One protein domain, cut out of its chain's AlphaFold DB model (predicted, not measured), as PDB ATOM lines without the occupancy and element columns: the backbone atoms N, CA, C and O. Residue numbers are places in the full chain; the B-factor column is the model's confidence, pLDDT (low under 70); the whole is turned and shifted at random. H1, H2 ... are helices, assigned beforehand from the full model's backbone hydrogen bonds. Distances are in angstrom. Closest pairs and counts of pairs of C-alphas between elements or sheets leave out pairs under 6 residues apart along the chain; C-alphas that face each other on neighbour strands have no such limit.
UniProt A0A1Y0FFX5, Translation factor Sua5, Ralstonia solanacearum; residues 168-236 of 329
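Overview. This is residues 168 to 236 of the 329 residues of the protein "Translation factor Sua5" of Ralstonia solanacearum (UniProt A0A1Y0FFX5). One long helix, H1, sticks out as an arm with residues 172 to 177 and 179 to 188; near its other end, H2 folds back on it and H3 turns again, making a small head. The printed part has 69 residues with three named helices, H1, H2 and H3 in that order, no named strand, and the class all helix. It is extended, with a radius of gyration of the C-alphas of 17.9 A, and spans 57 by 16 by 16 A.

Along the chain. Find C-alpha 172 at (-18.846, 17.170, -14.171); from there H1, residues 172 to 205, runs 47.9 A. H2 is residues 209 to 218; H3, residues 225 to 235, ends at (-47.656, 21.872, 28.933).

Arrangement. The helices form an up and down bundle, each running against the one before. Look at C-alphas Leu 203 and Glu 212, the closest of hairpin H1 and H2, 5.4 A apart; H1 touches H2 with residues 199 to 203 alone, at a shallow tilt of 31 degrees. H1 touches H3 with residues 200 to 204 alone. Their closest C-alphas, Tyr 204 and Ser 231, are 5.0 A apart. H2 and H3 are close but not clearly touching, C-alphas Gly 209 and Asn 235 being closest at 6.9 A. In H1, H2 and H3 every O i to N i+4 pair is within hydrogen-bond range.

Size, cuts and confidence. C-alphas Arg 168 and Asp 208, the farthest apart, are 58.5 A apart. The printed part has no cut, no link is long, and no printed residue is under 70 in pLDDT.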
ATOM      1  N   ARG A 168     -14.607  25.802 -12.722       80.12
ATOM      2  CA  ARG A 168     -13.241  25.515 -13.187       80.12
ATOM      3  C   ARG A 168     -12.500  24.545 -12.266       80.12
ATOM      4  O   ARG A 168     -11.395  24.138 -12.592       80.12
ATOM      5  N   VAL A 169     -13.091  24.231 -11.111       84.44
ATOM      6  CA  VAL A 169     -12.449  23.481 -10.022       84.44
ATOM      7  C   VAL A 169     -12.950  22.039  -9.960       84.44
ATOM      8  O   VAL A 169     -12.173  21.138  -9.670       84.44
ATOM      9  N   LEU A 170     -14.234  21.808 -10.244       86.56
ATOM     10  CA  LEU A 170     -14.859  20.487 -10.150       86.56
ATOM     11  C   LEU A 170     -15.124  19.917 -11.545       86.56
ATOM     12  O   LEU A 170     -15.625  20.628 -12.417       86.56
ATOM     13  N   SER A 171     -14.827  18.630 -11.742       91.06
ATOM     14  CA  SER A 171     -15.249  17.907 -12.945       91.06
ATOM     15  C   SER A 171     -16.773  17.679 -12.932       91.06
ATOM     16  O   SER A 171     -17.381  17.675 -11.855       91.06
ATOM     17  N   PRO A 172     -17.414  17.470 -14.101       89.19
ATOM     18  CA  PRO A 172     -18.846  17.170 -14.171       89.19
ATOM     19  C   PRO A 172     -19.249  15.952 -13.334       89.19
ATOM     20  O   PRO A 172     -20.248  16.009 -12.621       89.19
ATOM     21  N   ASP A 173     -18.447  14.886 -13.357       93.31
ATOM     22  CA  ASP A 173     -18.725  13.657 -12.606       93.31
ATOM     23  C   ASP A 173     -18.669  13.906 -11.098       93.31
ATOM     24  O   ASP A 173     -19.576  13.515 -10.364       93.31
ATOM     25  N   THR A 174     -17.651  14.635 -10.622       93.00
ATOM     26  CA  THR A 174     -17.561  15.022  -9.210       93.00
ATOM     27  C   THR A 174     -18.738  15.908  -8.802       93.00
ATOM     28  O   THR A 174     -19.296  15.713  -7.726       93.00
ATOM     29  N   ALA A 175     -19.159  16.847  -9.653       89.88
ATOM     30  CA  ALA A 175     -20.316  17.697  -9.378       89.88
ATOM     31  C   ALA A 175     -21.620  16.886  -9.260       89.88
ATOM     32  O   ALA A 175     -22.401  17.125  -8.336       89.88
ATOM     33  N   TRP A 176     -21.838  15.895 -10.132       92.75
ATOM     34  CA  TRP A 176     -22.988  14.988 -10.045       92.75
ATOM     35  C   TRP A 176     -22.954  14.118  -8.791       92.75
ATOM     36  O   TRP A 176     -23.976  13.996  -8.116       92.75
ATOM     37  N   VAL A 177     -21.788  13.571  -8.431       95.88
ATOM     38  CA  VAL A 177     -21.622  12.790  -7.195       95.88
ATOM     39  C   VAL A 177     -21.927  13.647  -5.966       95.88
ATOM     40  O   VAL A 177     -22.723  13.236  -5.124       95.88
ATOM     41  N   LEU A 178     -21.365  14.858  -5.872       94.25
ATOM     42  CA  LEU A 178     -21.632  15.776  -4.758       94.25
ATOM     43  C   LEU A 178     -23.108  16.180  -4.691       94.25
ATOM     44  O   LEU A 178     -23.689  16.189  -3.609       94.25
ATOM     45  N   THR A 179     -23.731  16.450  -5.840       92.06
ATOM     46  CA  THR A 179     -25.169  16.742  -5.925       92.06
ATOM     47  C   THR A 179     -25.995  15.557  -5.423       92.06
ATOM     48  O   THR A 179     -26.913  15.748  -4.628       92.06
ATOM     49  N   GLY A 180     -25.642  14.331  -5.823       96.62
ATOM     50  CA  GLY A 180     -26.280  13.105  -5.346       96.62
ATOM     51  C   GLY A 180     -26.135  12.919  -3.835       96.62
ATOM     52  O   GLY A 180     -27.123  12.629  -3.164       96.62
ATOM     53  N   ILE A 181     -24.942  13.159  -3.281       97.44
ATOM     54  CA  ILE A 181     -24.697  13.110  -1.831       97.44
ATOM     55  C   ILE A 181     -25.575  14.133  -1.106       97.44
ATOM     56  O   ILE A 181     -26.289  13.764  -0.177       97.44
ATOM     57  N   VAL A 182     -25.576  15.396  -1.545       95.50
ATOM     58  CA  VAL A 182     -26.395  16.456  -0.935       95.50
ATOM     59  C   VAL A 182     -27.883  16.112  -1.009       95.50
ATOM     60  O   VAL A 182     -28.589  16.267  -0.014       95.50
ATOM     61  N   ALA A 183     -28.359  15.591  -2.144       95.50
ATOM     62  CA  ALA A 183     -29.749  15.181  -2.317       95.50
ATOM     63  C   ALA A 183     -30.133  14.017  -1.387       95.50
ATOM     64  O   ALA A 183     -31.177  14.075  -0.737       95.50
ATOM     65  N   ILE A 184     -29.283  12.989  -1.270       97.88
ATOM     66  CA  ILE A 184     -29.511  11.847  -0.371       97.88
ATOM     67  C   ILE A 184     -29.489  12.304   1.091       97.88
ATOM     68  O   ILE A 184     -30.412  11.982   1.839       97.88
ATOM     69  N   CYS A 185     -28.491  13.090   1.504       97.06
ATOM     70  CA  CYS A 185     -28.427  13.649   2.854       97.06
ATOM     71  C   CYS A 185     -29.668  14.497   3.161       97.06
ATOM     72  O   CYS A 185     -30.275  14.328   4.216       97.06
ATOM     73  N   GLY A 186     -30.089  15.355   2.227       95.06
ATOM     74  CA  GLY A 186     -31.303  16.160   2.355       95.06
ATOM     75  C   GLY A 186     -32.566  15.310   2.508       95.06
ATOM     76  O   GLY A 186     -33.385  15.586   3.385       95.06
ATOM     77  N   ALA A 187     -32.705  14.242   1.720       96.50
ATOM     78  CA  ALA A 187     -33.829  13.310   1.817       96.50
ATOM     79  C   ALA A 187     -33.847  12.558   3.159       96.50
ATOM     80  O   ALA A 187     -34.894  12.482   3.804       96.50
ATOM     81  N   VAL A 188     -32.694  12.058   3.618       96.69
ATOM     82  CA  VAL A 188     -32.561  11.375   4.918       96.69
ATOM     83  C   VAL A 188     -32.893  12.322   6.073       96.69
ATOM     84  O   VAL A 188     -33.677  11.960   6.950       96.69
ATOM     85  N   LEU A 189     -32.354  13.546   6.063       95.75
ATOM     86  CA  LEU A 189     -32.627  14.550   7.094       95.75
ATOM     87  C   LEU A 189     -34.095  14.974   7.098       95.75
ATOM     88  O   LEU A 189     -34.688  15.064   8.167       95.75
ATOM     89  N   THR A 190     -34.704  15.167   5.928       94.50
ATOM     90  CA  THR A 190     -36.134  15.498   5.818       94.50
ATOM     91  C   THR A 190     -37.001  14.361   6.352       94.50
ATOM     92  O   THR A 190     -37.913  14.602   7.139       94.50
ATOM     93  N   GLY A 191     -36.685  13.111   5.991       95.25
ATOM     94  CA  GLY A 191     -37.371  11.930   6.517       95.25
ATOM     95  C   GLY A 191     -37.239  11.816   8.038       95.25
ATOM     96  O   GLY A 191     -38.225  11.547   8.723       95.25
ATOM     97  N   ARG A 192     -36.051  12.095   8.593       94.69
ATOM     98  CA  ARG A 192     -35.860  12.118  10.051       94.69
ATOM     99  C   ARG A 192     -36.621  13.258  10.719       94.69
ATOM    100  O   ARG A 192     -37.265  13.034  11.740       94.69
ATOM    101  N   MET A 193     -36.562  14.453  10.143       94.62
ATOM    102  CA  MET A 193     -37.248  15.634  10.657       94.62
ATOM    103  C   MET A 193     -38.764  15.432  10.666       94.62
ATOM    104  O   MET A 193     -39.415  15.843  11.617       94.62
ATOM    105  N   TRP A 194     -39.318  14.729   9.675       95.12
ATOM    106  CA  TRP A 194     -40.730  14.350   9.650       95.12
ATOM    107  C   TRP A 194     -41.123  13.437  10.825       95.12
ATOM    108  O   TRP A 194     -42.147  13.665  11.467       95.12
ATOM    109  N   ILE A 195     -40.295  12.440  11.158       93.38
ATOM    110  CA  ILE A 195     -40.535  11.539  12.302       93.38
ATOM    111  C   ILE A 195     -40.511  12.311  13.633       93.38
ATOM    112  O   ILE A 195     -41.381  12.116  14.492       93.38
ATOM    113  N   ASP A 196     -39.526  13.198  13.800       95.00
ATOM    114  CA  ASP A 196     -39.428  14.063  14.980       95.00
ATOM    115  C   ASP A 196     -40.624  15.016  15.060       95.00
ATOM    116  O   ASP A 196     -41.266  15.105  16.108       95.00
ATOM    117  N   TYR A 197     -40.981  15.653  13.938       94.94
ATOM    118  CA  TYR A 197     -42.091  16.599  13.831       94.94
ATOM    119  C   TYR A 197     -43.391  15.974  14.324       94.94
ATOM    120  O   TYR A 197     -44.019  16.524  15.221       94.94
ATOM    121  N   GLN A 198     -43.749  14.783  13.835       93.88
ATOM    122  CA  GLN A 198     -44.983  14.112  14.256       93.88
ATOM    123  C   GLN A 198     -45.023  13.831  15.764       93.88
ATOM    124  O   GLN A 198     -46.090  13.803  16.375       93.88
ATOM    125  N   SER A 199     -43.869  13.576  16.382       92.88
ATOM    126  CA  SER A 199     -43.784  13.323  17.823       92.88
ATOM    127  C   SER A 199     -43.900  14.604  18.640       92.88
ATOM    128  O   SER A 199     -44.598  14.611  19.654       92.88
ATOM    129  N   VAL A 200     -43.262  15.682  18.183       94.44
ATOM    130  CA  VAL A 200     -43.364  17.014  18.791       94.44
ATOM    131  C   VAL A 200     -44.778  17.578  18.643       94.44
ATOM    132  O   VAL A 200     -45.322  18.082  19.616       94.44
ATOM    133  N   GLU A 201     -45.386  17.461  17.463       93.50
ATOM    134  CA  GLU A 201     -46.739  17.942  17.156       93.50
ATOM    135  C   GLU A 201     -47.779  17.298  18.076       93.50
ATOM    136  O   GLU A 201     -48.560  18.004  18.715       93.50
ATOM    137  N   ARG A 202     -47.744  15.964  18.222       91.44
ATOM    138  CA  ARG A 202     -48.628  15.257  19.162       91.44
ATOM    139  C   ARG A 202     -48.449  15.751  20.590       91.44
ATOM    140  O   ARG A 202     -49.438  15.972  21.274       91.44
ATOM    141  N   LEU A 203     -47.205  15.930  21.033       90.62
ATOM    142  CA  LEU A 203     -46.907  16.418  22.377       90.62
ATOM    143  C   LEU A 203     -47.376  17.867  22.584       90.62
ATOM    144  O   LEU A 203     -47.856  18.201  23.665       90.62
ATOM    145  N   TYR A 204     -47.243  18.712  21.562       90.25
ATOM    146  CA  TYR A 204     -47.622  20.120  21.606       90.25
ATOM    147  C   TYR A 204     -49.141  20.293  21.725       90.25
ATOM    148  O   TYR A 204     -49.602  21.047  22.577       90.25
ATOM    149  N   TYR A 205     -49.912  19.556  20.918       88.88
ATOM    150  CA  TYR A 205     -51.375  19.660  20.867       88.88
ATOM    151  C   TYR A 205     -52.122  18.684  21.796       88.88
ATOM    152  O   TYR A 205     -53.351  18.629  21.758       88.88
ATOM    153  N   SER A 206     -51.418  17.890  22.608       80.44
ATOM    154  CA  SER A 206     -52.057  16.882  23.460       80.44
ATOM    155  C   SER A 206     -52.908  17.508  24.567       80.44
ATOM    156  O   SER A 206     -52.422  18.320  25.351       80.44
ATOM    157  N   LEU A 207     -54.153  17.040  24.694       70.44
ATOM    158  CA  LEU A 207     -54.974  17.248  25.893       70.44
ATOM    159  C   LEU A 207     -54.585  16.265  27.018       70.44
ATOM    160  O   LEU A 207     -54.692  16.600  28.196       70.44
ATOM    161  N   ASP A 208     -54.058  15.090  26.656       73.62
ATOM    162  CA  ASP A 208     -53.591  14.029  27.558       73.62
ATOM    163  C   ASP A 208     -52.061  14.088  27.726       73.62
ATOM    164  O   ASP A 208     -51.306  13.203  27.296       73.62
ATOM    165  N   GLY A 209     -51.585  15.175  28.339       79.62
ATOM    166  CA  GLY A 209     -50.159  15.496  28.489       79.62
ATOM    167  C   GLY A 209     -49.265  14.337  28.973       79.62
ATOM    168  O   GLY A 209     -48.244  14.075  28.336       79.62
ATOM    169  N   PRO A 210     -49.623  13.586  30.037       84.88
ATOM    170  CA  PRO A 210     -48.766  12.518  30.565       84.88
ATOM    171  C   PRO A 210     -48.532  11.347  29.599       84.88
ATOM    172  O   PRO A 210     -47.426  10.801  29.553       84.88
ATOM    173  N   VAL A 211     -49.548  10.953  28.825       88.44
ATOM    174  CA  VAL A 211     -49.458   9.804  27.904       88.44
ATOM    175  C   VAL A 211     -48.572  10.148  26.712       88.44
ATOM    176  O   VAL A 211     -47.652   9.392  26.380       88.44
ATOM    177  N   GLU A 212     -48.798  11.308  26.093       90.25
ATOM    178  CA  GLU A 212     -47.974  11.744  24.963       90.25
ATOM    179  C   GLU A 212     -46.546  12.095  25.398       90.25
ATOM    180  O   GLU A 212     -45.612  11.819  24.647       90.25
ATOM    181  N   LEU A 213     -46.335  12.585  26.626       89.56
ATOM    182  CA  LEU A 213     -44.991  12.780  27.178       89.56
ATOM    183  C   LEU A 213     -44.211  11.460  27.265       89.56
ATOM    184  O   LEU A 213     -43.074  11.386  26.796       89.56
ATOM    185  N   GLN A 214     -44.819  10.398  27.805       90.62
ATOM    186  CA  GLN A 214     -44.171   9.079  27.854       90.62
ATOM    187  C   GLN A 214     -43.878   8.532  26.454       90.62
ATOM    188  O   GLN A 214     -42.827   7.928  26.223       90.62
ATOM    189  N   ARG A 215     -44.792   8.745  25.500       91.06
ATOM    190  CA  ARG A 215     -44.577   8.352  24.104       91.06
ATOM    191  C   ARG A 215     -43.421   9.133  23.480       91.06
ATOM    192  O   ARG A 215     -42.570   8.523  22.834       91.06
ATOM    193  N   TYR A 216     -43.362  10.445  23.702       92.00
ATOM    194  CA  TYR A 216     -42.280  11.304  23.226       92.00
ATOM    195  C   TYR A 216     -40.924  10.835  23.764       92.00
ATOM    196  O   TYR A 216     -40.004  10.601  22.980       92.00
ATOM    197  N   GLN A 217     -40.823  10.563  25.069       90.50
ATOM    198  CA  GLN A 217     -39.595  10.067  25.705       90.50
ATOM    199  C   GLN A 217     -39.089   8.739  25.108       90.50
ATOM    200  O   GLN A 217     -37.885   8.496  25.078       90.50
ATOM    201  N   ARG A 218     -39.985   7.888  24.590       91.56
ATOM    202  CA  ARG A 218     -39.634   6.606  23.947       91.56
ATOM    203  C   ARG A 218     -39.375   6.705  22.441       91.56
ATOM    204  O   ARG A 218     -38.948   5.726  21.839       91.56
ATOM    205  N   SER A 219     -39.642   7.853  21.818       88.75
ATOM    206  CA  SER A 219     -39.628   8.001  20.353       88.75
ATOM    207  C   SER A 219     -38.231   8.160  19.727       88.75
ATOM    208  O   SER A 219     -38.115   8.191  18.503       88.75
ATOM    209  N   GLY A 220     -37.168   8.235  20.541       87.56
ATOM    210  CA  GLY A 220     -35.783   8.331  20.061       87.56
ATOM    211  C   GLY A 220     -35.526   9.607  19.255       87.56
ATOM    212  O   GLY A 220     -35.141   9.534  18.090       87.56
ATOM    213  N   GLN A 221     -35.817  10.762  19.855       88.44
ATOM    214  CA  GLN A 221     -35.703  12.089  19.239       88.44
ATOM    215  C   GLN A 221     -34.251  12.468  18.947       88.44
ATOM    216  O   GLN A 221     -33.362  12.130  19.728       88.44
ATOM    217  N   LEU A 222     -34.020  13.182  17.838       89.44
ATOM    218  CA  LEU A 222     -32.667  13.543  17.397       89.44
ATOM    219  C   LEU A 222     -32.526  15.023  17.026       89.44
ATOM    220  O   LEU A 222     -31.686  15.713  17.594       89.44
ATOM    221  N   LEU A 223     -33.322  15.514  16.075       92.12
ATOM    222  CA  LEU A 223     -33.146  16.829  15.454       92.12
ATOM    223  C   LEU A 223     -34.033  17.910  16.083       92.12
ATOM    224  O   LEU A 223     -33.588  19.044  16.228       92.12
ATOM    225  N   LEU A 224     -35.268  17.578  16.480       94.12
ATOM    226  CA  LEU A 224     -36.235  18.559  17.013       94.12
ATOM    227  C   LEU A 224     -36.397  18.507  18.541       94.12
ATOM    228  O   LEU A 224     -37.437  18.889  19.077       94.12
ATOM    229  N   VAL A 225     -35.360  18.067  19.257       93.12
ATOM    230  CA  VAL A 225     -35.345  18.035  20.732       93.12
ATOM    231  C   VAL A 225     -35.677  19.403  21.357       93.12
ATOM    232  O   VAL A 225     -36.510  19.423  22.264       93.12
ATOM    233  N   PRO A 226     -35.146  20.551  20.876       93.50
ATOM    234  CA  PRO A 226     -35.489  21.858  21.451       93.50
ATOM    235  C   PRO A 226     -36.984  22.190  21.376       93.50
ATOM    236  O   PRO A 226     -37.545  22.723  22.330       93.50
ATOM    237  N   TYR A 227     -37.656  21.805  20.286       93.88
ATOM    238  CA  TYR A 227     -39.103  21.983  20.157       93.88
ATOM    239  C   TYR A 227     -39.882  21.063  21.096       93.88
ATOM    240  O   TYR A 227     -40.883  21.484  21.665       93.88
ATOM    241  N   GLY A 228     -39.422  19.828  21.301       93.44
ATOM    242  CA  GLY A 228     -40.012  18.953  22.309       93.44
ATOM    243  C   GLY A 228     -39.878  19.522  23.716       93.44
ATOM    244  O   GLY A 228     -40.868  19.581  24.436       93.44
ATOM    245  N   ASN A 229     -38.693  20.016  24.086       92.88
ATOM    246  CA  ASN A 229     -38.471  20.678  25.374       92.88
ATOM    247  C   ASN A 229     -39.369  21.907  25.545       92.88
ATOM    248  O   ASN A 229     -39.946  22.088  26.615       92.88
ATOM    249  N   LEU A 230     -39.549  22.702  24.486       93.88
ATOM    250  CA  LEU A 230     -40.490  23.821  24.469       93.88
ATOM    251  C   LEU A 230     -41.939  23.352  24.699       93.88
ATOM    252  O   LEU A 230     -42.653  23.949  25.503       93.88
ATOM    253  N   SER A 231     -42.371  22.260  24.060       92.88
ATOM    254  CA  SER A 231     -43.696  21.669  24.300       92.88
ATOM    255  C   SER A 231     -43.861  21.176  25.742       92.88
ATOM    256  O   SER A 231     -44.900  21.412  26.353       92.88
ATOM    257  N   ILE A 232     -42.839  20.524  26.311       92.00
ATOM    258  CA  ILE A 232     -42.854  20.070  27.713       92.00
ATOM    259  C   ILE A 232     -42.960  21.272  28.651       92.00
ATOM    260  O   ILE A 232     -43.799  21.260  29.548       92.00
ATOM    261  N   ALA A 233     -42.150  22.308  28.430       92.69
ATOM    262  CA  ALA A 233     -42.163  23.536  29.217       92.69
ATOM    263  C   ALA A 233     -43.554  24.188  29.222       92.69
ATOM    264  O   ALA A 233     -44.100  24.483  30.282       92.69
ATOM    265  N   ASN A 234     -44.187  24.311  28.053       88.81
ATOM    266  CA  ASN A 234     -45.515  24.916  27.939       88.81
ATOM    267  C   ASN A 234     -46.628  24.086  28.604       88.81
ATOM    268  O   ASN A 234     -47.543  24.664  29.193       88.81
ATOM    269  N   ASN A 235     -46.546  22.753  28.544       85.56
ATOM    270  CA  ASN A 235     -47.656  21.872  28.933       85.56
ATOM    271  C   ASN A 235     -47.512  21.256  30.335       85.56
ATOM    272  O   ASN A 235     -48.508  20.837  30.928       85.56
ATOM    273  N   ALA A 236     -46.303  21.176  30.893       86.31
ATOM    274  CA  ALA A 236     -46.089  20.550  32.194       86.31
ATOM    275  C   ALA A 236     -46.660  21.402  33.341       86.31
ATOM    276  O   ALA A 236     -46.473  22.621  33.408       86.31
TER     277      ALA A 236